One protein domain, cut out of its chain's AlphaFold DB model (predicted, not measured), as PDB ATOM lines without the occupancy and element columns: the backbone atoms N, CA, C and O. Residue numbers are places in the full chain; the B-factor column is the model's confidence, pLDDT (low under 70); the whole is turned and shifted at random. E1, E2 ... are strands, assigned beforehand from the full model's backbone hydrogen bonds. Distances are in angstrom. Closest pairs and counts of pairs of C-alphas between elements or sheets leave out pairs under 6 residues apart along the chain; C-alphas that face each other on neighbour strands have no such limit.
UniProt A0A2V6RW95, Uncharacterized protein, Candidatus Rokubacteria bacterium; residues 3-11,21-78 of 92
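What this domain is: This is residues 3 to 11 and 21 to 78 of the 92 residues of an uncharacterized protein of Candidatus Rokubacteria bacterium (UniProt A0A2V6RW95). The chain is wound in stacked turns, a short flattened coil whose two long walls are parallel sheets: E3, E5 and E7 in one wall, with E1 turned off at its edge, and E2, E4 and E6 in the other. Links without named elements join the walls round the two narrow sides of the turns, such as those from E3 to E4, E4 to E5, E5 to E6 and E6 to E7, while the link from E2 to E3 is across the cut. The printed part has 67 residues, with no named helix and seven named strands, E1 to E7 in order along the chain; the sheet orders are E1, E3, E5, E7 and E2, E4, E6, both parallel. The class is all strand, though under half of the residues, 32, are in named strands. It is compact, with a radius of gyration of the C-alphas of 11.4 A and spans of 31 by 22 by 14 A.

How they stand to each other: E1, residues 3 to 5, runs on into E2, residues 8 to 11, at 97 degrees. E1 is parallel to its neighbour E3, residues 25 to 30, at 62 degrees, with N 4 and O 28 2.9 A apart. E2 is parallel to E4, residues 33 to 36, at 6 degrees, with N 34 and O 8 2.7 A apart. E3 pairs with E5, residues 46 to 51, at 18 degrees; N 27 and O 49 are 2.9 A apart. E4 pairs with E6, residues 58 to 61, at 12 degrees; N 59 and O 33 are 2.8 A apart. E5 pairs with E7, residues 70 to 74, at 7 degrees; N 50 and O 73 are 2.8 A apart. These N and O pairs are within hydrogen-bond range. E4 and E7 are apart.

Where its parts are: E1 begins at C-alpha 3 (373.511, 6.926, 39.666) and is 5.6 A long. E2 is 9.8 A, E3 11.5 A, E4 10.0 A, E5 13.7 A, E6 9.9 A and E7 11.0 A, ending at C-alpha 74 (385.738, -1.359, 42.822).

The domain as a whole: The C-alphas farthest apart, of Val 42 and Glu 54, are 31.2 A apart. Residues 12 to 20 are not printed, and C-alphas 11 and 21 are 22.0 A apart across the cut. Of the links printed whole, none is long. No printed residue is under 70 in pLDDT.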
ATOM      1  N   ASP A   3     372.600   5.920  40.196       97.69
ATOM      2  CA  ASP A   3     373.511   6.926  39.666       97.69
ATOM      3  C   ASP A   3     373.262   8.281  40.320       97.69
ATOM      4  O   ASP A   3     372.112   8.706  40.384       97.69
ATOM      5  N   ASP A   4     374.332   8.913  40.806       97.81
ATOM      6  CA  ASP A   4     374.312  10.191  41.529       97.81
ATOM      7  C   ASP A   4     373.275  10.220  42.666       97.81
ATOM      8  O   ASP A   4     372.329  11.007  42.698       97.81
ATOM      9  N   VAL A   5     373.444   9.293  43.613       98.12
ATOM     10  CA  VAL A   5     372.547   9.120  44.761       98.12
ATOM     11  C   VAL A   5     373.289   9.460  46.046       98.12
ATOM     12  O   VAL A   5     374.390   8.969  46.280       98.12
ATOM     13  N   HIS A   6     372.699  10.294  46.900       97.19
ATOM     14  CA  HIS A   6     373.335  10.672  48.163       97.19
ATOM     15  C   HIS A   6     373.158   9.640  49.283       97.19
ATOM     16  O   HIS A   6     374.060   9.490  50.093       97.19
ATOM     17  N   GLU A   7     372.016   8.952  49.327       97.50
ATOM     18  CA  GLU A   7     371.720   7.897  50.298       97.50
ATOM     19  C   GLU A   7     370.867   6.821  49.621       97.50
ATOM     20  O   GLU A   7     369.907   7.124  48.907       97.50
ATOM     21  N   ALA A   8     371.217   5.554  49.835       95.94
ATOM     22  CA  ALA A   8     370.453   4.416  49.337       95.94
ATOM     23  C   ALA A   8     370.427   3.308  50.389       95.94
ATOM     24  O   ALA A   8     371.482   2.846  50.808       95.94
ATOM     25  N   ASP A   9     369.245   2.826  50.774       96.50
ATOM     26  CA  ASP A   9     369.097   1.650  51.640       96.50
ATOM     27  C   ASP A   9     368.379   0.542  50.866       96.50
ATOM     28  O   ASP A   9     367.208   0.666  50.503       96.50
ATOM     29  N   VAL A  10     369.106  -0.533  50.564       94.81
ATOM     30  CA  VAL A  10     368.581  -1.702  49.861       94.81
ATOM     31  C   VAL A  10     368.473  -2.847  50.852       94.81
ATOM     32  O   VAL A  10     369.471  -3.344  51.383       94.81
ATOM     33  N   MET A  11     367.239  -3.301  51.048       93.94
ATOM     34  CA  MET A  11     366.908  -4.370  51.978       93.94
ATOM     35  C   MET A  11     366.234  -5.531  51.258       93.94
ATOM     36  O   MET A  11     365.446  -5.325  50.335       93.94
ATOM     37  N   GLY A  21     376.139 -12.063  33.012       83.31
ATOM     38  CA  GLY A  21     377.144 -12.063  34.087       83.31
ATOM     39  C   GLY A  21     377.531 -10.686  34.636       83.31
ATOM     40  O   GLY A  21     378.565 -10.554  35.287       83.31
ATOM     41  N   GLY A  22     376.711  -9.660  34.391       91.00
ATOM     42  CA  GLY A  22     376.880  -8.335  34.993       91.00
ATOM     43  C   GLY A  22     376.656  -8.324  36.515       91.00
ATOM     44  O   GLY A  22     376.173  -9.308  37.084       91.00
ATOM     45  N   PRO A  23     376.989  -7.213  37.196       94.94
ATOM     46  CA  PRO A  23     376.770  -7.096  38.629       94.94
ATOM     47  C   PRO A  23     375.273  -7.012  38.956       94.94
ATOM     48  O   PRO A  23     374.508  -6.389  38.218       94.94
ATOM     49  N   LEU A  24     374.858  -7.592  40.085       94.19
ATOM     50  CA  LEU A  24     373.472  -7.521  40.564       94.19
ATOM     51  C   LEU A  24     373.060  -6.068  40.856       94.19
ATOM     52  O   LEU A  24     371.942  -5.646  40.566       94.19
ATOM     53  N   LEU A  25     373.990  -5.293  41.410       95.19
ATOM     54  CA  LEU A  25     373.853  -3.879  41.716       95.19
ATOM     55  C   LEU A  25     375.012  -3.103  41.094       95.19
ATOM     56  O   LEU A  25     376.163  -3.523  41.127       95.19
ATOM     57  N   TRP A  26     374.722  -1.925  40.560       96.56
ATOM     58  CA  TRP A  26     375.752  -1.010  40.079       96.56
ATOM     59  C   TRP A  26     375.484   0.364  40.659       96.56
ATOM     60  O   TRP A  26     374.428   0.938  40.390       96.56
ATOM     61  N   PHE A  27     376.424   0.839  41.470       98.06
ATOM     62  CA  PHE A  27     376.439   2.160  42.076       98.06
ATOM     63  C   PHE A  27     377.468   3.038  41.357       98.06
ATOM     64  O   PHE A  27     378.662   2.715  41.307       98.06
ATOM     65  N   ARG A  28     376.996   4.141  40.777       98.19
ATOM     66  CA  ARG A  28     377.826   5.191  40.186       98.19
ATOM     67  C   ARG A  28     377.606   6.487  40.951       98.19
ATOM     68  O   ARG A  28     376.473   6.933  41.078       98.19
ATOM     69  N   SER A  29     378.677   7.057  41.492       98.06
ATOM     70  CA  SER A  29     378.614   8.267  42.327       98.06
ATOM     71  C   SER A  29     377.586   8.162  43.470       98.06
ATOM     72  O   SER A  29     376.856   9.112  43.746       98.06
ATOM     73  N   VAL A  30     377.492   6.989  44.109       98.56
ATOM     74  CA  VAL A  30     376.572   6.764  45.239       98.56
ATOM     75  C   VAL A  30     377.299   6.996  46.553       98.56
ATOM     76  O   VAL A  30     378.340   6.394  46.810       98.56
ATOM     77  N   ARG A  31     376.722   7.824  47.415       98.31
ATOM     78  CA  ARG A  31     377.210   8.081  48.770       98.31
ATOM     79  C   ARG A  31     376.293   7.385  49.777       98.31
ATOM     80  O   ARG A  31     375.149   7.068  49.468       98.31
ATOM     81  N   GLU A  32     376.844   7.055  50.940       98.31
ATOM     82  CA  GLU A  32     376.098   6.581  52.122       98.31
ATOM     83  C   GLU A  32     375.124   5.419  51.841       98.31
ATOM     84  O   GLU A  32     374.015   5.346  52.367       98.31
ATOM     85  N   GLY A  33     375.548   4.481  50.990       97.94
ATOM     86  CA  GLY A  33     374.748   3.320  50.612       97.94
ATOM     87  C   GLY A  33     374.783   2.207  51.663       97.94
ATOM     88  O   GLY A  33     375.842   1.864  52.183       97.94
ATOM     89  N   ARG A  34     373.644   1.570  51.930       98.06
ATOM     90  CA  ARG A  34     373.517   0.393  52.795       98.06
ATOM     91  C   ARG A  34     372.869  -0.755  52.034       98.06
ATOM     92  O   ARG A  34     371.805  -0.603  51.444       98.06
ATOM     93  N   LEU A  35     373.519  -1.912  52.062       97.19
ATOM     94  CA  LEU A  35     373.017  -3.165  51.506       97.19
ATOM     95  C   LEU A  35     372.900  -4.173  52.649       97.19
ATOM     96  O   LEU A  35     373.922  -4.597  53.208       97.19
ATOM     97  N   ARG A  36     371.669  -4.536  53.024       96.38
ATOM     98  CA  ARG A  36     371.433  -5.368  54.210       96.38
ATOM     99  C   ARG A  36     370.349  -6.422  54.046       96.38
ATOM    100  O   ARG A  36     369.342  -6.220  53.373       96.38
ATOM    101  N   GLY A  37     370.549  -7.565  54.703       94.00
ATOM    102  CA  GLY A  37     369.624  -8.698  54.635       94.00
ATOM    103  C   GLY A  37     369.503  -9.315  53.238       94.00
ATOM    104  O   GLY A  37     368.490  -9.942  52.933       94.00
ATOM    105  N   LEU A  38     370.500  -9.111  52.372       94.12
ATOM    106  CA  LEU A  38     370.531  -9.685  51.034       94.12
ATOM    107  C   LEU A  38     370.829 -11.185  51.108       94.12
ATOM    108  O   LEU A  38     371.663 -11.622  51.903       94.12
ATOM    109  N   ARG A  39     370.169 -11.960  50.241       93.69
ATOM    110  CA  ARG A  39     370.437 -13.390  50.027       93.69
ATOM    111  C   ARG A  39     370.481 -13.696  48.525       93.69
ATOM    112  O   ARG A  39     369.521 -14.261  47.997       93.69
ATOM    113  N   PRO A  40     371.530 -13.261  47.803       91.00
ATOM    114  CA  PRO A  40     371.636 -13.513  46.371       91.00
ATOM    115  C   PRO A  40     371.674 -15.017  46.078       91.00
ATOM    116  O   PRO A  40     372.309 -15.786  46.799       91.00
ATOM    117  N   GLY A  41     370.980 -15.433  45.021       88.62
ATOM    118  CA  GLY A  41     370.876 -16.841  44.643       88.62
ATOM    119  C   GLY A  41     372.122 -17.388  43.944       88.62
ATOM    120  O   GLY A  41     373.034 -16.648  43.558       88.62
ATOM    121  N   VAL A  42     372.121 -18.706  43.731       88.50
ATOM    122  CA  VAL A  42     373.129 -19.414  42.925       88.50
ATOM    123  C   VAL A  42     373.249 -18.769  41.542       88.50
ATOM    124  O   VAL A  42     372.252 -18.393  40.929       88.50
ATOM    125  N   GLY A  43     374.483 -18.647  41.052       88.12
ATOM    126  CA  GLY A  43     374.778 -18.012  39.766       88.12
ATOM    127  C   GLY A  43     374.982 -16.499  39.854       88.12
ATOM    128  O   GLY A  43     375.255 -15.868  38.835       88.12
ATOM    129  N   THR A  44     374.905 -15.905  41.051       91.19
ATOM    130  CA  THR A  44     375.304 -14.508  41.245       91.19
ATOM    131  C   THR A  44     376.813 -14.372  41.039       91.19
ATOM    132  O   THR A  44     377.607 -14.809  41.873       91.19
ATOM    133  N   GLY A  45     377.206 -13.756  39.922       93.69
ATOM    134  CA  GLY A  45     378.599 -13.438  39.611       93.69
ATOM    135  C   GLY A  45     379.134 -12.346  40.534       93.69
ATOM    136  O   GLY A  45     379.693 -12.634  41.587       93.69
ATOM    137  N   THR A  46     378.935 -11.083  40.149       95.69
ATOM    138  CA  THR A  46     379.273  -9.932  40.999       95.69
ATOM    139  C   THR A  46     378.036  -9.440  41.746       95.69
ATOM    140  O   THR A  46     376.999  -9.220  41.121       95.69
ATOM    141  N   LEU A  47     378.113  -9.224  43.063       95.69
ATOM    142  CA  LEU A  47     377.004  -8.596  43.793       95.69
ATOM    143  C   LEU A  47     376.921  -7.101  43.478       95.69
ATOM    144  O   LEU A  47     375.884  -6.649  43.007       95.69
ATOM    145  N   VAL A  48     377.982  -6.329  43.724       97.06
ATOM    146  CA  VAL A  48     377.959  -4.878  43.496       97.06
ATOM    147  C   VAL A  48     379.175  -4.387  42.715       97.06
ATOM    148  O   VAL A  48     380.303  -4.788  42.976       97.06
ATOM    149  N   ARG A  49     378.958  -3.488  41.755       97.75
ATOM    150  CA  ARG A  49     380.022  -2.705  41.118       97.75
ATOM    151  C   ARG A  49     379.955  -1.260  41.597       97.75
ATOM    152  O   ARG A  49     378.883  -0.657  41.548       97.75
ATOM    153  N   LEU A  50     381.089  -0.722  42.031       98.44
ATOM    154  CA  LEU A  50     381.259   0.660  42.475       98.44
ATOM    155  C   LEU A  50     382.083   1.424  41.440       98.44
ATOM    156  O   LEU A  50     383.150   0.965  41.038       98.44
ATOM    157  N   THR A  51     381.586   2.583  41.009       98.31
ATOM    158  CA  THR A  51     382.230   3.419  39.983       98.31
ATOM    159  C   THR A  51     382.080   4.906  40.293       98.31
ATOM    160  O   THR A  51     381.111   5.306  40.936       98.31
ATOM    161  N   GLY A  52     382.989   5.739  39.785       97.44
ATOM    162  CA  GLY A  52     382.931   7.197  39.942       97.44
ATOM    163  C   GLY A  52     383.518   7.684  41.270       97.44
ATOM    164  O   GLY A  52     383.279   7.089  42.316       97.44
ATOM    165  N   ALA A  53     384.275   8.783  41.209       97.12
ATOM    166  CA  ALA A  53     385.085   9.283  42.325       97.12
ATOM    167  C   ALA A  53     384.287   9.678  43.574       97.12
ATOM    168  O   ALA A  53     384.800   9.615  44.685       97.12
ATOM    169  N   GLU A  54     383.013  10.018  43.394       97.62
ATOM    170  CA  GLU A  54     382.114  10.389  44.483       97.62
ATOM    171  C   GLU A  54     381.532   9.180  45.230       97.62
ATOM    172  O   GLU A  54     380.834   9.362  46.226       97.62
ATOM    173  N   THR A  55     381.769   7.947  44.766       98.62
ATOM    174  CA  THR A  55     381.232   6.761  45.442       98.62
ATOM    175  C   THR A  55     381.946   6.529  46.768       98.62
ATOM    176  O   THR A  55     383.145   6.263  46.789       98.62
ATOM    177  N   ALA A  56     381.208   6.600  47.880       98.31
ATOM    178  CA  ALA A  56     381.787   6.572  49.223       98.31
ATOM    179  C   ALA A  56     380.822   6.029  50.286       98.31
ATOM    180  O   ALA A  56     379.602   6.132  50.158       98.31
ATOM    181  N   LYS A  57     381.384   5.521  51.394       98.38
ATOM    182  CA  LYS A  57     380.649   5.072  52.595       98.38
ATOM    183  C   LYS A  57     379.563   4.020  52.311       98.38
ATOM    184  O   LYS A  57     378.476   4.067  52.880       98.38
ATOM    185  N   ILE A  58     379.864   3.063  51.442       98.56
ATOM    186  CA  ILE A  58     379.004   1.923  51.137       98.56
ATOM    187  C   ILE A  58     379.216   0.831  52.188       98.56
ATOM    188  O   ILE A  58     380.334   0.356  52.388       98.56
ATOM    189  N   LEU A  59     378.140   0.407  52.844       98.50
ATOM    190  CA  LEU A  59     378.146  -0.635  53.864       98.50
ATOM    191  C   LEU A  59     377.352  -1.858  53.398       98.50
ATOM    192  O   LEU A  59     376.143  -1.777  53.178       98.50
ATOM    193  N   LEU A  60     378.015  -3.012  53.333       97.88
ATOM    194  CA  LEU A  60     377.347  -4.311  53.272       97.88
ATOM    195  C   LEU A  60     377.295  -4.905  54.669       97.88
ATOM    196  O   LEU A  60     378.347  -5.212  55.239       97.88
ATOM    197  N   THR A  61     376.095  -5.127  55.201       97.19
ATOM    198  CA  THR A  61     375.966  -5.752  56.517       97.19
ATOM    199  C   THR A  61     374.804  -6.721  56.672       97.19
ATOM    200  O   THR A  61     373.719  -6.503  56.138       97.19
ATOM    201  N   GLY A  62     375.026  -7.808  57.418       96.19
ATOM    202  CA  GLY A  62     373.985  -8.793  57.715       96.19
ATOM    203  C   GLY A  62     373.482  -9.541  56.478       96.19
ATOM    204  O   GLY A  62     372.306  -9.895  56.417       96.19
ATOM    205  N   ASN A  63     374.334  -9.725  55.468       96.12
ATOM    206  CA  ASN A  63     373.986 -10.424  54.233       96.12
ATOM    207  C   ASN A  63     374.454 -11.881  54.259       96.12
ATOM    208  O   ASN A  63     375.489 -12.193  54.849       96.12
ATOM    209  N   ASP A  64     373.737 -12.756  53.557       94.69
ATOM    210  CA  ASP A  64     374.228 -14.084  53.191       94.69
ATOM    211  C   ASP A  64     374.785 -14.030  51.769       94.69
ATOM    212  O   ASP A  64     374.040 -14.030  50.791       94.69
ATOM    213  N   LEU A  65     376.110 -13.928  51.666       94.31
ATOM    214  CA  LEU A  65     376.849 -13.812  50.410       94.31
ATOM    215  C   LEU A  65     377.552 -15.125  50.043       94.31
ATOM    216  O   LEU A  65     378.416 -15.139  49.169       94.31
ATOM    217  N   SER A  66     377.184 -16.238  50.688       93.69
ATOM    218  CA  SER A  66     377.818 -17.550  50.494       93.69
ATOM    219  C   SER A  66     377.731 -18.081  49.056       93.69
ATOM    220  O   SER A  66     378.563 -18.893  48.653       93.69
ATOM    221  N   GLN A  67     376.748 -17.605  48.284       91.94
ATOM    222  CA  GLN A  67     376.500 -17.989  46.888       91.94
ATOM    223  C   GLN A  67     377.025 -16.976  45.858       91.94
ATOM    224  O   GLN A  67     376.867 -17.191  44.656       91.94
ATOM    225  N   VAL A  68     377.629 -15.871  46.300       92.94
ATOM    226  CA  VAL A  68     378.161 -14.828  45.415       92.94
ATOM    227  C   VAL A  68     379.597 -15.171  45.025       92.94
ATOM    228  O   VAL A  68     380.428 -15.428  45.895       92.94
ATOM    229  N   ALA A  69     379.916 -15.152  43.728       93.88
ATOM    230  CA  ALA A  69     381.275 -15.434  43.261       93.88
ATOM    231  C   ALA A  69     382.255 -14.294  43.592       93.88
ATOM    232  O   ALA A  69     383.379 -14.545  44.020       93.88
ATOM    233  N   GLN A  70     381.815 -13.045  43.432       95.12
ATOM    234  CA  GLN A  70     382.573 -11.840  43.753       95.12
ATOM    235  C   GLN A  70     381.666 -10.814  44.436       95.12
ATOM    236  O   GLN A  70     380.674 -10.359  43.871       95.12
ATOM    237  N   VAL A  71     381.989 -10.420  45.669       95.69
ATOM    238  CA  VAL A  71     381.121  -9.486  46.404       95.69
ATOM    239  C   VAL A  71     381.139  -8.093  45.791       95.69
ATOM    240  O   VAL A  71     380.082  -7.502  45.583       95.69
ATOM    241  N   ALA A  72     382.321  -7.573  45.475       96.56
ATOM    242  CA  ALA A  72     382.438  -6.237  44.925       96.56
ATOM    243  C   ALA A  72     383.474  -6.151  43.809       96.56
ATOM    244  O   ALA A  72     384.528  -6.787  43.863       96.56
ATOM    245  N   THR A  73     383.178  -5.306  42.830       97.12
ATOM    246  CA  THR A  73     384.162  -4.733  41.910       97.12
ATOM    247  C   THR A  73     384.259  -3.247  42.220       97.12
ATOM    248  O   THR A  73     383.248  -2.547  42.164       97.12
ATOM    249  N   ILE A  74     385.454  -2.775  42.571       97.31
ATOM    250  CA  ILE A  74     385.738  -1.359  42.822       97.31
ATOM    251  C   ILE A  74     386.574  -0.862  41.644       97.31
ATOM    252  O   ILE A  74     387.721  -1.278  41.487       97.31
ATOM    253  N   ASP A  75     385.980  -0.034  40.788       96.62
ATOM    254  CA  ASP A  75     386.664   0.478  39.601       96.62
ATOM    255  C   ASP A  75     387.623   1.627  39.949       96.62
ATOM    256  O   ASP A  75     387.509   2.286  40.986       96.62
ATOM    257  N   GLY A  76     388.556   1.903  39.032       92.62
ATOM    258  CA  GLY A  76     389.502   3.008  39.160       92.62
ATOM    259  C   GLY A  76     388.811   4.350  39.418       92.62
ATOM    260  O   GLY A  76     387.818   4.694  38.774       92.62
ATOM    261  N   GLY A  77     389.358   5.107  40.369       92.06
ATOM    262  CA  GLY A  77     388.835   6.404  40.797       92.06
ATOM    263  C   GLY A  77     387.919   6.342  42.018       92.06
ATOM    264  O   GLY A  77     387.717   7.378  42.633       92.06
ATOM    265  N   VAL A  78     387.415   5.167  42.409       98.00
ATOM    266  CA  VAL A  78     386.720   4.991  43.693       98.00
ATOM    267  C   VAL A  78     387.752   4.820  44.811       98.00
ATOM    268  O   VAL A  78     388.716   4.068  44.654       98.00
TER     269      VAL A  78